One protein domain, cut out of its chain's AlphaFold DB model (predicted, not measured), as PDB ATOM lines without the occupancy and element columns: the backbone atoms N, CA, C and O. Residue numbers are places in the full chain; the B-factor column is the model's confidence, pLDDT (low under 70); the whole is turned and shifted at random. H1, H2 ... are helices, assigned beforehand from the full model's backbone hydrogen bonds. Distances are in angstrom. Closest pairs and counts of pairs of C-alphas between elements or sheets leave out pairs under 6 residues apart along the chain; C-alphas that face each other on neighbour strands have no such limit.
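AT A GLANCE: This is residues 5 to 96 of the 96 residues of an uncharacterized protein of methanogenic archaeon ISO4-H5 (UniProt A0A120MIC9). Long H6 runs between H1, crossing it on one side, and H2 and H4, crossing it on the other; residues 70 to 76 stick out. The printed part has 92 residues with six named helices, H1 to H6 in order, and no named strand. It is all helix and compact, with a radius of gyration of the C-alphas of 12.7 A and spans of 38 by 26 by 21 A.

IN THESE COORDINATES: H6, residues 74 to 94, spans 29.8 A, ending at C-alpha 94 (13.553, 14.448, -38.165). H1 is residues 5 to 13, from C-alpha 5 (12.481, 23.025, -54.903); H2 26 to 36; H3 43 to 46; H4 50 to 59; H5 61 to 67.

HOW THE PARTS SIT: H6, the hub, touches H4, closest C-alphas Met 58 and Ala 85, 5.6 A, at a steep tilt of 46 degrees. It touches H2 (Ile 32 and Ala 92, 5.3 A) and H1 (Gly 11 and Phe 90, 5.8 A), and only just H5, with 3 pairs within 8 A. H3 only just touches H2, with 3 pairs. Every O i to N i+4 pair is within hydrogen-bond range in H1, H2, H4 and H5, and 15 of 17 in H6; H3 is too short.

THE WHOLE: C-alphas 21 and 71 are farthest apart, 38.6 A. The printed part has no cut; H1 to H2 is a long link. Residue 96 is under 70 in pLDDT.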
ATOM      1  N   LYS A   5      12.215  21.821 -55.712       86.25
ATOM      2  CA  LYS A   5      12.481  23.025 -54.903       86.25
ATOM      3  C   LYS A   5      11.618  23.095 -53.637       86.25
ATOM      4  O   LYS A   5      12.116  23.510 -52.597       86.25
ATOM      5  N   LYS A   6      10.352  22.664 -53.706       89.19
ATOM      6  CA  LYS A   6       9.465  22.603 -52.534       89.19
ATOM      7  C   LYS A   6       9.915  21.528 -51.548       89.19
ATOM      8  O   LYS A   6       9.967  21.793 -50.355       89.19
ATOM      9  N   LEU A   7      10.289  20.347 -52.039       90.44
ATOM     10  CA  LEU A   7      10.791  19.271 -51.178       90.44
ATOM     11  C   LEU A   7      12.086  19.673 -50.463       90.44
ATOM     12  O   LEU A   7      12.204  19.456 -49.264       90.44
ATOM     13  N   GLN A   8      13.012  20.346 -51.158       92.44
ATOM     14  CA  GLN A   8      14.206  20.915 -50.518       92.44
ATOM     15  C   GLN A   8      13.846  21.955 -49.456       92.44
ATOM     16  O   GLN A   8      14.441  21.961 -48.382       92.44
ATOM     17  N   TYR A   9      12.879  22.828 -49.747       93.69
ATOM     18  CA  TYR A   9      12.402  23.813 -48.783       93.69
ATOM     19  C   TYR A   9      11.867  23.139 -47.513       93.69
ATOM     20  O   TYR A   9      12.320  23.481 -46.425       93.69
ATOM     21  N   TYR A  10      10.977  22.148 -47.634       93.94
ATOM     22  CA  TYR A  10      10.425  21.450 -46.471       93.94
ATOM     23  C   TYR A  10      11.466  20.611 -45.732       93.94
ATOM     24  O   TYR A  10      11.521  20.687 -44.510       93.94
ATOM     25  N   GLY A  11      12.335  19.884 -46.438       93.25
ATOM     26  CA  GLY A  11      13.418  19.126 -45.807       93.25
ATOM     27  C   GLY A  11      14.302  20.018 -44.933       93.25
ATOM     28  O   GLY A  11      14.538  19.708 -43.766       93.25
ATOM     29  N   ARG A  12      14.692  21.196 -45.440       94.88
ATOM     30  CA  ARG A  12      15.492  22.175 -44.685       94.88
ATOM     31  C   ARG A  12      14.791  22.709 -43.439       94.88
ATOM     32  O   ARG A  12      15.471  22.956 -42.449       94.88
ATOM     33  N   GLN A  13      13.465  22.869 -43.456       95.25
ATOM     34  CA  GLN A  13      12.716  23.281 -42.258       95.25
ATOM     35  C   GLN A  13      12.856  22.282 -41.100       95.25
ATOM     36  O   GLN A  13      12.715  22.678 -39.947       95.25
ATOM     37  N   TYR A  14      13.161  21.020 -41.408       94.50
ATOM     38  CA  TYR A  14      13.338  19.936 -40.444       94.50
ATOM     39  C   TYR A  14      14.791  19.435 -40.366       94.50
ATOM     40  O   TYR A  14      15.041  18.314 -39.939       94.50
ATOM     41  N   GLY A  15      15.764  20.251 -40.794       92.12
ATOM     42  CA  GLY A  15      17.195  19.936 -40.671       92.12
ATOM     43  C   GLY A  15      17.753  18.959 -41.715       92.12
ATOM     44  O   GLY A  15      18.901  18.541 -41.608       92.12
ATOM     45  N   ILE A  16      16.984  18.613 -42.749       92.56
ATOM     46  CA  ILE A  16      17.401  17.694 -43.815       92.56
ATOM     47  C   ILE A  16      17.896  18.523 -45.002       92.56
ATOM     48  O   ILE A  16      17.133  18.887 -45.900       92.56
ATOM     49  N   GLU A  17      19.187  18.860 -45.003       88.94
ATOM     50  CA  GLU A  17      19.759  19.775 -46.002       88.94
ATOM     51  C   GLU A  17      19.666  19.246 -47.438       88.94
ATOM     52  O   GLU A  17      19.402  20.013 -48.373       88.94
ATOM     53  N   ASN A  18      19.862  17.936 -47.611       88.56
ATOM     54  CA  ASN A  18      19.807  17.273 -48.905       88.56
ATOM     55  C   ASN A  18      19.042  15.948 -48.820       88.56
ATOM     56  O   ASN A  18      19.628  14.874 -48.723       88.56
ATOM     57  N   TYR A  19      17.714  16.025 -48.895       89.62
ATOM     58  CA  TYR A  19      16.860  14.835 -48.841       89.62
ATOM     59  C   TYR A  19      17.120  13.840 -49.987       89.62
ATOM     60  O   TYR A  19      16.825  12.662 -49.847       89.62
ATOM     61  N   ALA A  20      17.649  14.295 -51.129       87.81
ATOM     62  CA  ALA A  20      17.779  13.471 -52.333       87.81
ATOM     63  C   ALA A  20      18.907  12.428 -52.248       87.81
ATOM     64  O   ALA A  20      18.926  11.498 -53.048       87.81
ATOM     65  N   ILE A  21      19.851  12.602 -51.317       91.19
ATOM     66  CA  ILE A  21      20.940  11.644 -51.064       91.19
ATOM     67  C   ILE A  21      20.654  10.737 -49.864       91.19
ATOM     68  O   ILE A  21      21.447   9.845 -49.576       91.19
ATOM     69  N   VAL A  22      19.560  10.988 -49.142       92.88
ATOM     70  CA  VAL A  22      19.153  10.160 -48.011       92.88
ATOM     71  C   VAL A  22      18.415   8.946 -48.550       92.88
ATOM     72  O   VAL A  22      17.437   9.087 -49.284       92.88
ATOM     73  N   THR A  23      18.874   7.767 -48.144       96.06
ATOM     74  CA  THR A  23      18.188   6.504 -48.407       96.06
ATOM     75  C   THR A  23      17.422   6.098 -47.159       96.06
ATOM     76  O   THR A  23      18.021   5.896 -46.104       96.06
ATOM     77  N   LEU A  24      16.104   5.980 -47.283       96.50
ATOM     78  CA  LEU A  24      15.227   5.501 -46.224       96.50
ATOM     79  C   LEU A  24      15.444   4.009 -45.984       96.50
ATOM     80  O   LEU A  24      15.507   3.220 -46.928       96.50
ATOM     81  N   THR A  25      15.524   3.635 -44.713       97.25
ATOM     82  CA  THR A  25      15.507   2.235 -44.277       97.25
ATOM     83  C   THR A  25      14.071   1.740 -44.082       97.25
ATOM     84  O   THR A  25      13.131   2.536 -44.037       97.25
ATOM     85  N   ASP A  26      13.880   0.425 -43.940       97.38
ATOM     86  CA  ASP A  26      12.567  -0.132 -43.574       97.38
ATOM     87  C   ASP A  26      12.094   0.406 -42.212       97.38
ATOM     88  O   ASP A  26      10.919   0.733 -42.055       97.38
ATOM     89  N   GLU A  27      13.018   0.583 -41.259       96.81
ATOM     90  CA  GLU A  27      12.734   1.175 -39.946       96.81
ATOM     91  C   GLU A  27      12.273   2.634 -40.065       96.81
ATOM     92  O   GLU A  27      11.311   3.041 -39.408       96.81
ATOM     93  N   ASP A  28      12.906   3.425 -40.940       96.88
ATOM     94  CA  ASP A  28      12.454   4.788 -41.229       96.88
ATOM     95  C   ASP A  28      11.054   4.799 -41.832       96.88
ATOM     96  O   ASP A  28      10.213   5.586 -41.400       96.88
ATOM     97  N   CYS A  29      10.796   3.929 -42.811       96.75
ATOM     98  CA  CYS A  29       9.495   3.855 -43.470       96.75
ATOM     99  C   CYS A  29       8.400   3.472 -42.470       96.75
ATOM    100  O   CYS A  29       7.374   4.144 -42.399       96.75
ATOM    101  N   GLU A  30       8.634   2.456 -41.638       96.81
ATOM    102  CA  GLU A  30       7.691   2.039 -40.601       96.81
ATOM    103  C   GLU A  30       7.405   3.171 -39.607       96.81
ATOM    104  O   GLU A  30       6.244   3.466 -39.307       96.81
ATOM    105  N   ARG A  31       8.454   3.837 -39.121       96.62
ATOM    106  CA  ARG A  31       8.339   4.948 -38.173       96.62
ATOM    107  C   ARG A  31       7.580   6.129 -38.770       96.62
ATOM    108  O   ARG A  31       6.672   6.653 -38.123       96.62
ATOM    109  N   ILE A  32       7.927   6.541 -39.989       97.56
ATOM    110  CA  ILE A  32       7.268   7.654 -40.679       97.56
ATOM    111  C   ILE A  32       5.802   7.312 -40.943       97.56
ATOM    112  O   ILE A  32       4.934   8.085 -40.548       97.56
ATOM    113  N   CYS A  33       5.507   6.155 -41.547       96.62
ATOM    114  CA  CYS A  33       4.136   5.749 -41.857       96.62
ATOM    115  C   CYS A  33       3.255   5.726 -40.604       96.62
ATOM    116  O   CYS A  33       2.157   6.282 -40.616       96.62
ATOM    117  N   LYS A  34       3.760   5.178 -39.488       96.12
ATOM    118  CA  LYS A  34       3.047   5.189 -38.201       96.12
ATOM    119  C   LYS A  34       2.804   6.600 -37.671       96.12
ATOM    120  O   LYS A  34       1.714   6.873 -37.179       96.12
ATOM    121  N   ALA A  35       3.796   7.486 -37.754       96.12
ATOM    122  CA  ALA A  35       3.673   8.854 -37.253       96.12
ATOM    123  C   ALA A  35       2.691   9.699 -38.081       96.12
ATOM    124  O   ALA A  35       1.959  10.520 -37.529       96.12
ATOM    125  N   VAL A  36       2.671   9.492 -39.399       95.69
ATOM    126  CA  VAL A  36       1.750  10.161 -40.329       95.69
ATOM    127  C   VAL A  36       0.331   9.581 -40.211       95.69
ATOM    128  O   VAL A  36      -0.657  10.318 -40.307       95.69
ATOM    129  N   GLY A  37       0.229   8.277 -39.931       95.31
ATOM    130  CA  GLY A  37      -1.029   7.540 -39.813       95.31
ATOM    131  C   GLY A  37      -1.470   6.871 -41.116       95.31
ATOM    132  O   GLY A  37      -2.668   6.789 -41.366       95.31
ATOM    133  N   VAL A  38      -0.521   6.411 -41.937       95.88
ATOM    134  CA  VAL A  38      -0.777   5.703 -43.206       95.88
ATOM    135  C   VAL A  38      -0.285   4.251 -43.138       95.88
ATOM    136  O   VAL A  38       0.530   3.920 -42.266       95.88
ATOM    137  N   PRO A  39      -0.729   3.364 -44.049       96.31
ATOM    138  CA  PRO A  39      -0.189   2.014 -44.153       96.31
ATOM    139  C   PRO A  39       1.338   2.003 -44.305       96.31
ATOM    140  O   PRO A  39       1.929   2.836 -44.994       96.31
ATOM    141  N   VAL A  40       1.985   1.044 -43.642       96.12
ATOM    142  CA  VAL A  40       3.440   0.880 -43.714       96.12
ATOM    143  C   VAL A  40       3.832   0.385 -45.102       96.12
ATOM    144  O   VAL A  40       3.273  -0.594 -45.597       96.12
ATOM    145  N   VAL A  41       4.834   1.036 -45.687       95.19
ATOM    146  CA  VAL A  41       5.507   0.605 -46.919       95.19
ATOM    147  C   VAL A  41       6.947   0.222 -46.614       95.19
ATOM    148  O   VAL A  41       7.518   0.716 -45.640       95.19
ATOM    149  N   LYS A  42       7.547  -0.657 -47.420       95.38
ATOM    150  CA  LYS A  42       8.967  -0.998 -47.270       95.38
ATOM    151  C   LYS A  42       9.831  -0.077 -48.115       95.38
ATOM    152  O   LYS A  42       9.404   0.395 -49.168       95.38
ATOM    153  N   ALA A  43      11.085   0.106 -47.713       96.00
ATOM    154  CA  ALA A  43      12.053   0.883 -48.474       96.00
ATOM    155  C   ALA A  43      12.228   0.328 -49.895       96.00
ATOM    156  O   ALA A  43      12.357   1.096 -50.844       96.00
ATOM    157  N   ALA A  44      12.170  -0.998 -50.065       95.31
ATOM    158  CA  ALA A  44      12.254  -1.642 -51.375       95.31
ATOM    159  C   ALA A  44      11.129  -1.213 -52.337       95.31
ATOM    160  O   ALA A  44      11.390  -1.046 -53.527       95.31
ATOM    161  N   ASP A  45       9.916  -0.975 -51.827       93.12
ATOM    162  CA  ASP A  45       8.745  -0.612 -52.639       93.12
ATOM    163  C   ASP A  45       8.856   0.816 -53.197       93.12
ATOM    164  O   ASP A  45       8.320   1.126 -54.256       93.12
ATOM    165  N   ILE A  46       9.600   1.676 -52.494       94.12
ATOM    166  CA  ILE A  46       9.779   3.102 -52.807       94.12
ATOM    167  C   ILE A  46      11.200   3.438 -53.284       94.12
ATOM    168  O   ILE A  46      11.586   4.607 -53.367       94.12
ATOM    169  N   GLY A  47      12.035   2.420 -53.516       93.69
ATOM    170  CA  GLY A  47      13.457   2.587 -53.836       93.69
ATOM    171  C   GLY A  47      14.261   3.352 -52.774       93.69
ATOM    172  O   GLY A  47      15.284   3.950 -53.104       93.69
ATOM    173  N   GLY A  48      13.781   3.378 -51.528       93.69
ATOM    174  CA  GLY A  48      14.362   4.095 -50.397       93.69
ATOM    175  C   GLY A  48      14.270   5.619 -50.493       93.69
ATOM    176  O   GLY A  48      15.085   6.297 -49.873       93.69
ATOM    177  N   LYS A  49      13.343   6.191 -51.273       95.12
ATOM    178  CA  LYS A  49      13.315   7.639 -51.533       95.12
ATOM    179  C   LYS A  49      12.140   8.361 -50.884       95.12
ATOM    180  O   LYS A  49      11.009   7.881 -50.864       95.12
ATOM    181  N   PHE A  50      12.398   9.586 -50.433       94.75
ATOM    182  CA  PHE A  50      11.370  10.464 -49.869       94.75
ATOM    183  C   PHE A  50      10.287  10.881 -50.866       94.75
ATOM    184  O   PHE A  50       9.139  11.031 -50.468       94.75
ATOM    185  N   ASP A  51      10.627  11.128 -52.131       93.50
ATOM    186  CA  ASP A  51       9.658  11.581 -53.138       93.50
ATOM    187  C   ASP A  51       8.589  10.522 -53.430       93.50
ATOM    188  O   ASP A  51       7.406  10.860 -53.521       93.50
ATOM    189  N   GLU A  52       8.996   9.258 -53.495       94.81
ATOM    190  CA  GLU A  52       8.088   8.116 -53.611       94.81
ATOM    191  C   GLU A  52       7.230   7.951 -52.347       94.81
ATOM    192  O   GLU A  52       6.004   7.883 -52.447       94.81
ATOM    193  N   LEU A  53       7.826   8.009 -51.146       95.75
ATOM    194  CA  LEU A  53       7.061   7.929 -49.892       95.75
ATOM    195  C   LEU A  53       6.020   9.050 -49.769       95.75
ATOM    196  O   LEU A  53       4.876   8.805 -49.400       95.75
ATOM    197  N   ILE A  54       6.398  10.288 -50.094       95.50
ATOM    198  CA  ILE A  54       5.495  11.446 -50.049       95.50
ATOM    199  C   ILE A  54       4.354  11.285 -51.056       95.50
ATOM    200  O   ILE A  54       3.231  11.684 -50.756       95.50
ATOM    201  N   SER A  55       4.628  10.710 -52.230       93.56
ATOM    202  CA  SER A  55       3.591  10.448 -53.232       93.56
ATOM    203  C   SER A  55       2.578   9.427 -52.711       93.56
ATOM    204  O   SER A  55       1.384   9.690 -52.765       93.56
ATOM    205  N   ILE A  56       3.046   8.342 -52.085       94.12
ATOM    206  CA  ILE A  56       2.171   7.337 -51.461       94.12
ATOM    207  C   ILE A  56       1.330   7.939 -50.333       94.12
ATOM    208  O   ILE A  56       0.129   7.705 -50.275       94.12
ATOM    209  N   VAL A  57       1.937   8.740 -49.451       95.25
ATOM    210  CA  VAL A  57       1.216   9.412 -48.357       95.25
ATOM    211  C   VAL A  57       0.131  10.343 -48.899       95.25
ATOM    212  O   VAL A  57      -0.969  10.384 -48.363       95.25
ATOM    213  N   MET A  58       0.431  11.101 -49.956       93.69
ATOM    214  CA  MET A  58      -0.514  12.032 -50.577       93.69
ATOM    215  C   MET A  58      -1.696  11.317 -51.247       93.69
ATOM    216  O   MET A  58      -2.783  11.893 -51.292       93.69
ATOM    217  N   ASP A  59      -1.479  10.105 -51.758       92.69
ATOM    218  CA  ASP A  59      -2.496   9.289 -52.430       92.69
ATOM    219  C   ASP A  59      -3.286   8.394 -51.451       92.69
ATOM    220  O   ASP A  59      -4.265   7.757 -51.849       92.69
ATOM    221  N   ASP A  60      -2.900   8.350 -50.170       94.62
ATOM    222  CA  ASP A  60      -3.608   7.583 -49.148       94.62
ATOM    223  C   ASP A  60      -4.988   8.208 -48.840       94.62
ATOM    224  O   ASP A  60      -5.071   9.379 -48.444       94.62
ATOM    225  N   PRO A  61      -6.095   7.446 -48.967       93.62
ATOM    226  CA  PRO A  61      -7.437   7.970 -48.719       93.62
ATOM    227  C   PRO A  61      -7.640   8.497 -47.294       93.62
ATOM    228  O   PRO A  61      -8.314   9.511 -47.115       93.62
ATOM    229  N   GLY A  62      -7.044   7.844 -46.290       93.69
ATOM    230  CA  GLY A  62      -7.149   8.262 -44.892       93.69
ATOM    231  C   GLY A  62      -6.398   9.567 -44.627       93.69
ATOM    232  O   GLY A  62      -6.897  10.447 -43.922       93.69
ATOM    233  N   PHE A  63      -5.230   9.741 -45.247       95.12
ATOM    234  CA  PHE A  63      -4.472  10.988 -45.201       95.12
ATOM    235  C   PHE A  63      -5.224  12.141 -45.872       95.12
ATOM    236  O   PHE A  63      -5.284  13.244 -45.314       95.12
ATOM    237  N   ILE A  64      -5.816  11.879 -47.043       93.56
ATOM    238  CA  ILE A  64      -6.646  12.837 -47.776       93.56
ATOM    239  C   ILE A  64      -7.829  13.277 -46.914       93.56
ATOM    240  O   ILE A  64      -8.034  14.476 -46.735       93.56
ATOM    241  N   GLU A  65      -8.580  12.330 -46.352       92.44
ATOM    242  CA  GLU A  65      -9.750  12.613 -45.518       92.44
ATOM    243  C   GLU A  65      -9.376  13.438 -44.277       92.44
ATOM    244  O   GLU A  65     -10.011  14.457 -44.008       92.44
ATOM    245  N   LYS A  66      -8.286  13.075 -43.586       92.31
ATOM    246  CA  LYS A  66      -7.761  13.793 -42.408       92.31
ATOM    247  C   LYS A  66      -7.445  15.266 -42.692       92.31
ATOM    248  O   LYS A  66      -7.616  16.109 -41.812       92.31
ATOM    249  N   HIS A  67      -6.947  15.579 -43.887       93.38
ATOM    250  CA  HIS A  67      -6.495  16.927 -44.250       93.38
ATOM    251  C   HIS A  67      -7.507  17.724 -45.069       93.38
ATOM    252  O   HIS A  67      -7.282  18.908 -45.346       93.38
ATOM    253  N   ARG A  68      -8.605  17.099 -45.494       90.00
ATOM    254  CA  ARG A  68      -9.636  17.780 -46.265       90.00
ATOM    255  C   ARG A  68     -10.449  18.676 -45.341       90.00
ATOM    256  O   ARG A  68     -10.938  18.256 -44.296       90.00
ATOM    257  N   HIS A  69     -10.595  19.933 -45.741       86.06
ATOM    258  CA  HIS A  69     -11.379  20.921 -45.010       86.06
ATOM    259  C   HIS A  69     -12.607  21.317 -45.819       86.06
ATOM    260  O   HIS A  69     -12.534  21.495 -47.038       86.06
ATOM    261  N   GLU A  70     -13.734  21.468 -45.128       86.50
ATOM    262  CA  GLU A  70     -14.984  21.898 -45.741       86.50
ATOM    263  C   GLU A  70     -14.822  23.280 -46.396       86.50
ATOM    264  O   GLU A  70     -14.170  24.177 -45.856       86.50
ATOM    265  N   GLY A  71     -15.380  23.443 -47.596       85.00
ATOM    266  CA  GLY A  71     -15.321  24.697 -48.352       85.00
ATOM    267  C   GLY A  71     -14.033  24.938 -49.152       85.00
ATOM    268  O   GLY A  71     -13.963  25.928 -49.878       85.00
ATOM    269  N   VAL A  72     -13.031  24.051 -49.085       88.69
ATOM    270  CA  VAL A  72     -11.849  24.103 -49.967       88.69
ATOM    271  C   VAL A  72     -12.137  23.328 -51.255       88.69
ATOM    272  O   VAL A  72     -12.581  22.184 -51.201       88.69
ATOM    273  N   SER A  73     -11.883  23.934 -52.419       90.50
ATOM    274  CA  SER A  73     -12.042  23.235 -53.701       90.50
ATOM    275  C   SER A  73     -11.013  22.114 -53.862       90.50
ATOM    276  O   SER A  73      -9.889  22.212 -53.365       90.50
ATOM    277  N   ASP A  74     -11.371  21.072 -54.613       86.56
ATOM    278  CA  ASP A  74     -10.495  19.911 -54.816       86.56
ATOM    279  C   ASP A  74      -9.160  20.291 -55.463       86.56
ATOM    280  O   ASP A  74      -8.116  19.786 -55.066       86.56
ATOM    281  N   GLU A  75      -9.158  21.244 -56.396       86.38
ATOM    282  CA  GLU A  75      -7.929  21.736 -57.027       86.38
ATOM    283  C   GLU A  75      -6.988  22.402 -56.011       86.38
ATOM    284  O   GLU A  75      -5.790  22.111 -55.969       86.38
ATOM    285  N   VAL A  76      -7.532  23.256 -55.136       87.12
ATOM    286  CA  VAL A  76      -6.749  23.910 -54.078       87.12
ATOM    287  C   VAL A  76      -6.262  22.878 -53.067       87.12
ATOM    288  O   VAL A  76      -5.109  22.944 -52.632       87.12
ATOM    289  N   PHE A  77      -7.109  21.914 -52.713       90.31
ATOM    290  CA  PHE A  77      -6.746  20.845 -51.799       90.31
ATOM    291  C   PHE A  77      -5.621  19.977 -52.367       90.31
ATOM    292  O   PHE A  77      -4.627  19.788 -51.677       90.31
ATOM    293  N   LEU A  78      -5.700  19.524 -53.621       83.12
ATOM    294  CA  LEU A  78      -4.664  18.694 -54.252       83.12
ATOM    295  C   LEU A  78      -3.293  19.384 -54.258       83.12
ATOM    296  O   LEU A  78      -2.277  18.758 -53.954       83.12
ATOM    297  N   ILE A  79      -3.254  20.696 -54.523       83.44
ATOM    298  CA  ILE A  79      -2.014  21.485 -54.462       83.44
ATOM    299  C   ILE A  79      -1.432  21.498 -53.039       83.44
ATOM    300  O   ILE A  79      -0.211  21.445 -52.866       83.44
ATOM    301  N   ARG A  80      -2.294  21.591 -52.020       89.44
ATOM    302  CA  ARG A  80      -1.906  21.657 -50.603       89.44
ATOM    303  C   ARG A  80      -1.620  20.287 -49.994       89.44
ATOM    304  O   ARG A  80      -0.763  20.207 -49.122       89.44
ATOM    305  N   CYS A  81      -2.269  19.227 -50.465       91.69
ATOM    306  CA  CYS A  81      -2.138  17.874 -49.933       91.69
ATOM    307  C   CYS A  81      -0.686  17.402 -50.011       91.69
ATOM    308  O   CYS A  81      -0.110  16.977 -49.012       91.69
ATOM    309  N   GLY A  82      -0.035  17.621 -51.155       92.19
ATOM    310  CA  GLY A  82       1.386  17.316 -51.300       92.19
ATOM    311  C   GLY A  82       2.303  18.169 -50.406       92.19
ATOM    312  O   GLY A  82       3.348  17.692 -49.965       92.19
ATOM    313  N   ASP A  83       1.917  19.413 -50.090       93.31
ATOM    314  CA  ASP A  83       2.642  20.240 -49.116       93.31
ATOM    315  C   ASP A  83       2.480  19.684 -47.683       93.31
ATOM    316  O   ASP A  83       3.439  19.711 -46.909       93.31
ATOM    317  N   TYR A  84       1.296  19.175 -47.322       95.00
ATOM    318  CA  TYR A  84       1.049  18.526 -46.030       95.00
ATOM    319  C   TYR A  84       1.824  17.216 -45.907       95.00
ATOM    320  O   TYR A  84       2.569  17.051 -44.943       95.00
ATOM    321  N   ALA A  85       1.738  16.343 -46.914       95.81
ATOM    322  CA  ALA A  85       2.448  15.067 -46.946       95.81
ATOM    323  C   ALA A  85       3.962  15.266 -46.782       95.81
ATOM    324  O   ALA A  85       4.578  14.660 -45.906       95.81
ATOM    325  N   ALA A  86       4.563  16.187 -47.545       95.44
ATOM    326  CA  ALA A  86       5.990  16.484 -47.427       95.44
ATOM    327  C   ALA A  86       6.374  16.975 -46.023       95.44
ATOM    328  O   ALA A  86       7.379  16.538 -45.465       95.44
ATOM    329  N   LYS A  87       5.576  17.873 -45.433       95.81
ATOM    330  CA  LYS A  87       5.833  18.384 -44.083       95.81
ATOM    331  C   LYS A  87       5.740  17.292 -43.029       95.81
ATOM    332  O   LYS A  87       6.625  17.230 -42.183       95.81
ATOM    333  N   GLU A  88       4.691  16.473 -43.050       97.31
ATOM    334  CA  GLU A  88       4.512  15.417 -42.052       97.31
ATOM    335  C   GLU A  88       5.591  14.340 -42.184       97.31
ATOM    336  O   GLU A  88       6.176  13.960 -41.173       97.31
ATOM    337  N   VAL A  89       5.944  13.933 -43.409       96.94
ATOM    338  CA  VAL A  89       7.024  12.965 -43.661       96.94
ATOM    339  C   VAL A  89       8.371  13.480 -43.157       96.94
ATOM    340  O   VAL A  89       9.051  12.781 -42.407       96.94
ATOM    341  N   PHE A  90       8.768  14.705 -43.519       97.00
ATOM    342  CA  PHE A  90      10.056  15.245 -43.075       97.00
ATOM    343  C   PHE A  90      10.089  15.519 -41.572       97.00
ATOM    344  O   PHE A  90      11.092  15.224 -40.923       97.00
ATOM    345  N   LYS A  91       8.984  16.008 -40.997       96.88
ATOM    346  CA  LYS A  91       8.851  16.169 -39.548       96.88
ATOM    347  C   LYS A  91       9.017  14.834 -38.837       96.88
ATOM    348  O   LYS A  91       9.823  14.740 -37.910       96.88
ATOM    349  N   ALA A  92       8.286  13.812 -39.283       96.38
ATOM    350  CA  ALA A  92       8.363  12.471 -38.728       96.38
ATOM    351  C   ALA A  92       9.794  11.946 -38.821       96.38
ATOM    352  O   ALA A  92      10.345  11.541 -37.803       96.38
ATOM    353  N   TYR A  93      10.433  12.055 -39.991       95.69
ATOM    354  CA  TYR A  93      11.814  11.627 -40.166       95.69
ATOM    355  C   TYR A  93      12.761  12.318 -39.186       95.69
ATOM    356  O   TYR A  93      13.509  11.607 -38.531       95.69
ATOM    357  N   SER A  94      12.673  13.644 -39.033       93.56
ATOM    358  CA  SER A  94      13.553  14.448 -38.165       93.56
ATOM    359  C   SER A  94      13.367  14.238 -36.661       93.56
ATOM    360  O   SER A  94      14.227  14.637 -35.885       93.56
ATOM    361  N   SER A  95      12.259  13.626 -36.237       84.19
ATOM    362  CA  SER A  95      11.943  13.403 -34.818       84.19
ATOM    363  C   SER A  95      12.657  12.162 -34.246       84.19
ATOM    364  O   SER A  95      12.044  11.424 -33.476       84.19
ATOM    365  N   GLN A  96      13.892  11.892 -34.690       63.19
ATOM    366  CA  GLN A  96      14.727  10.789 -34.187       63.19
ATOM    367  C   GLN A  96      15.202  11.049 -32.757       63.19
ATOM    368  O   GLN A  96      15.482  12.226 -32.431       63.19
TER     369      GLN A  96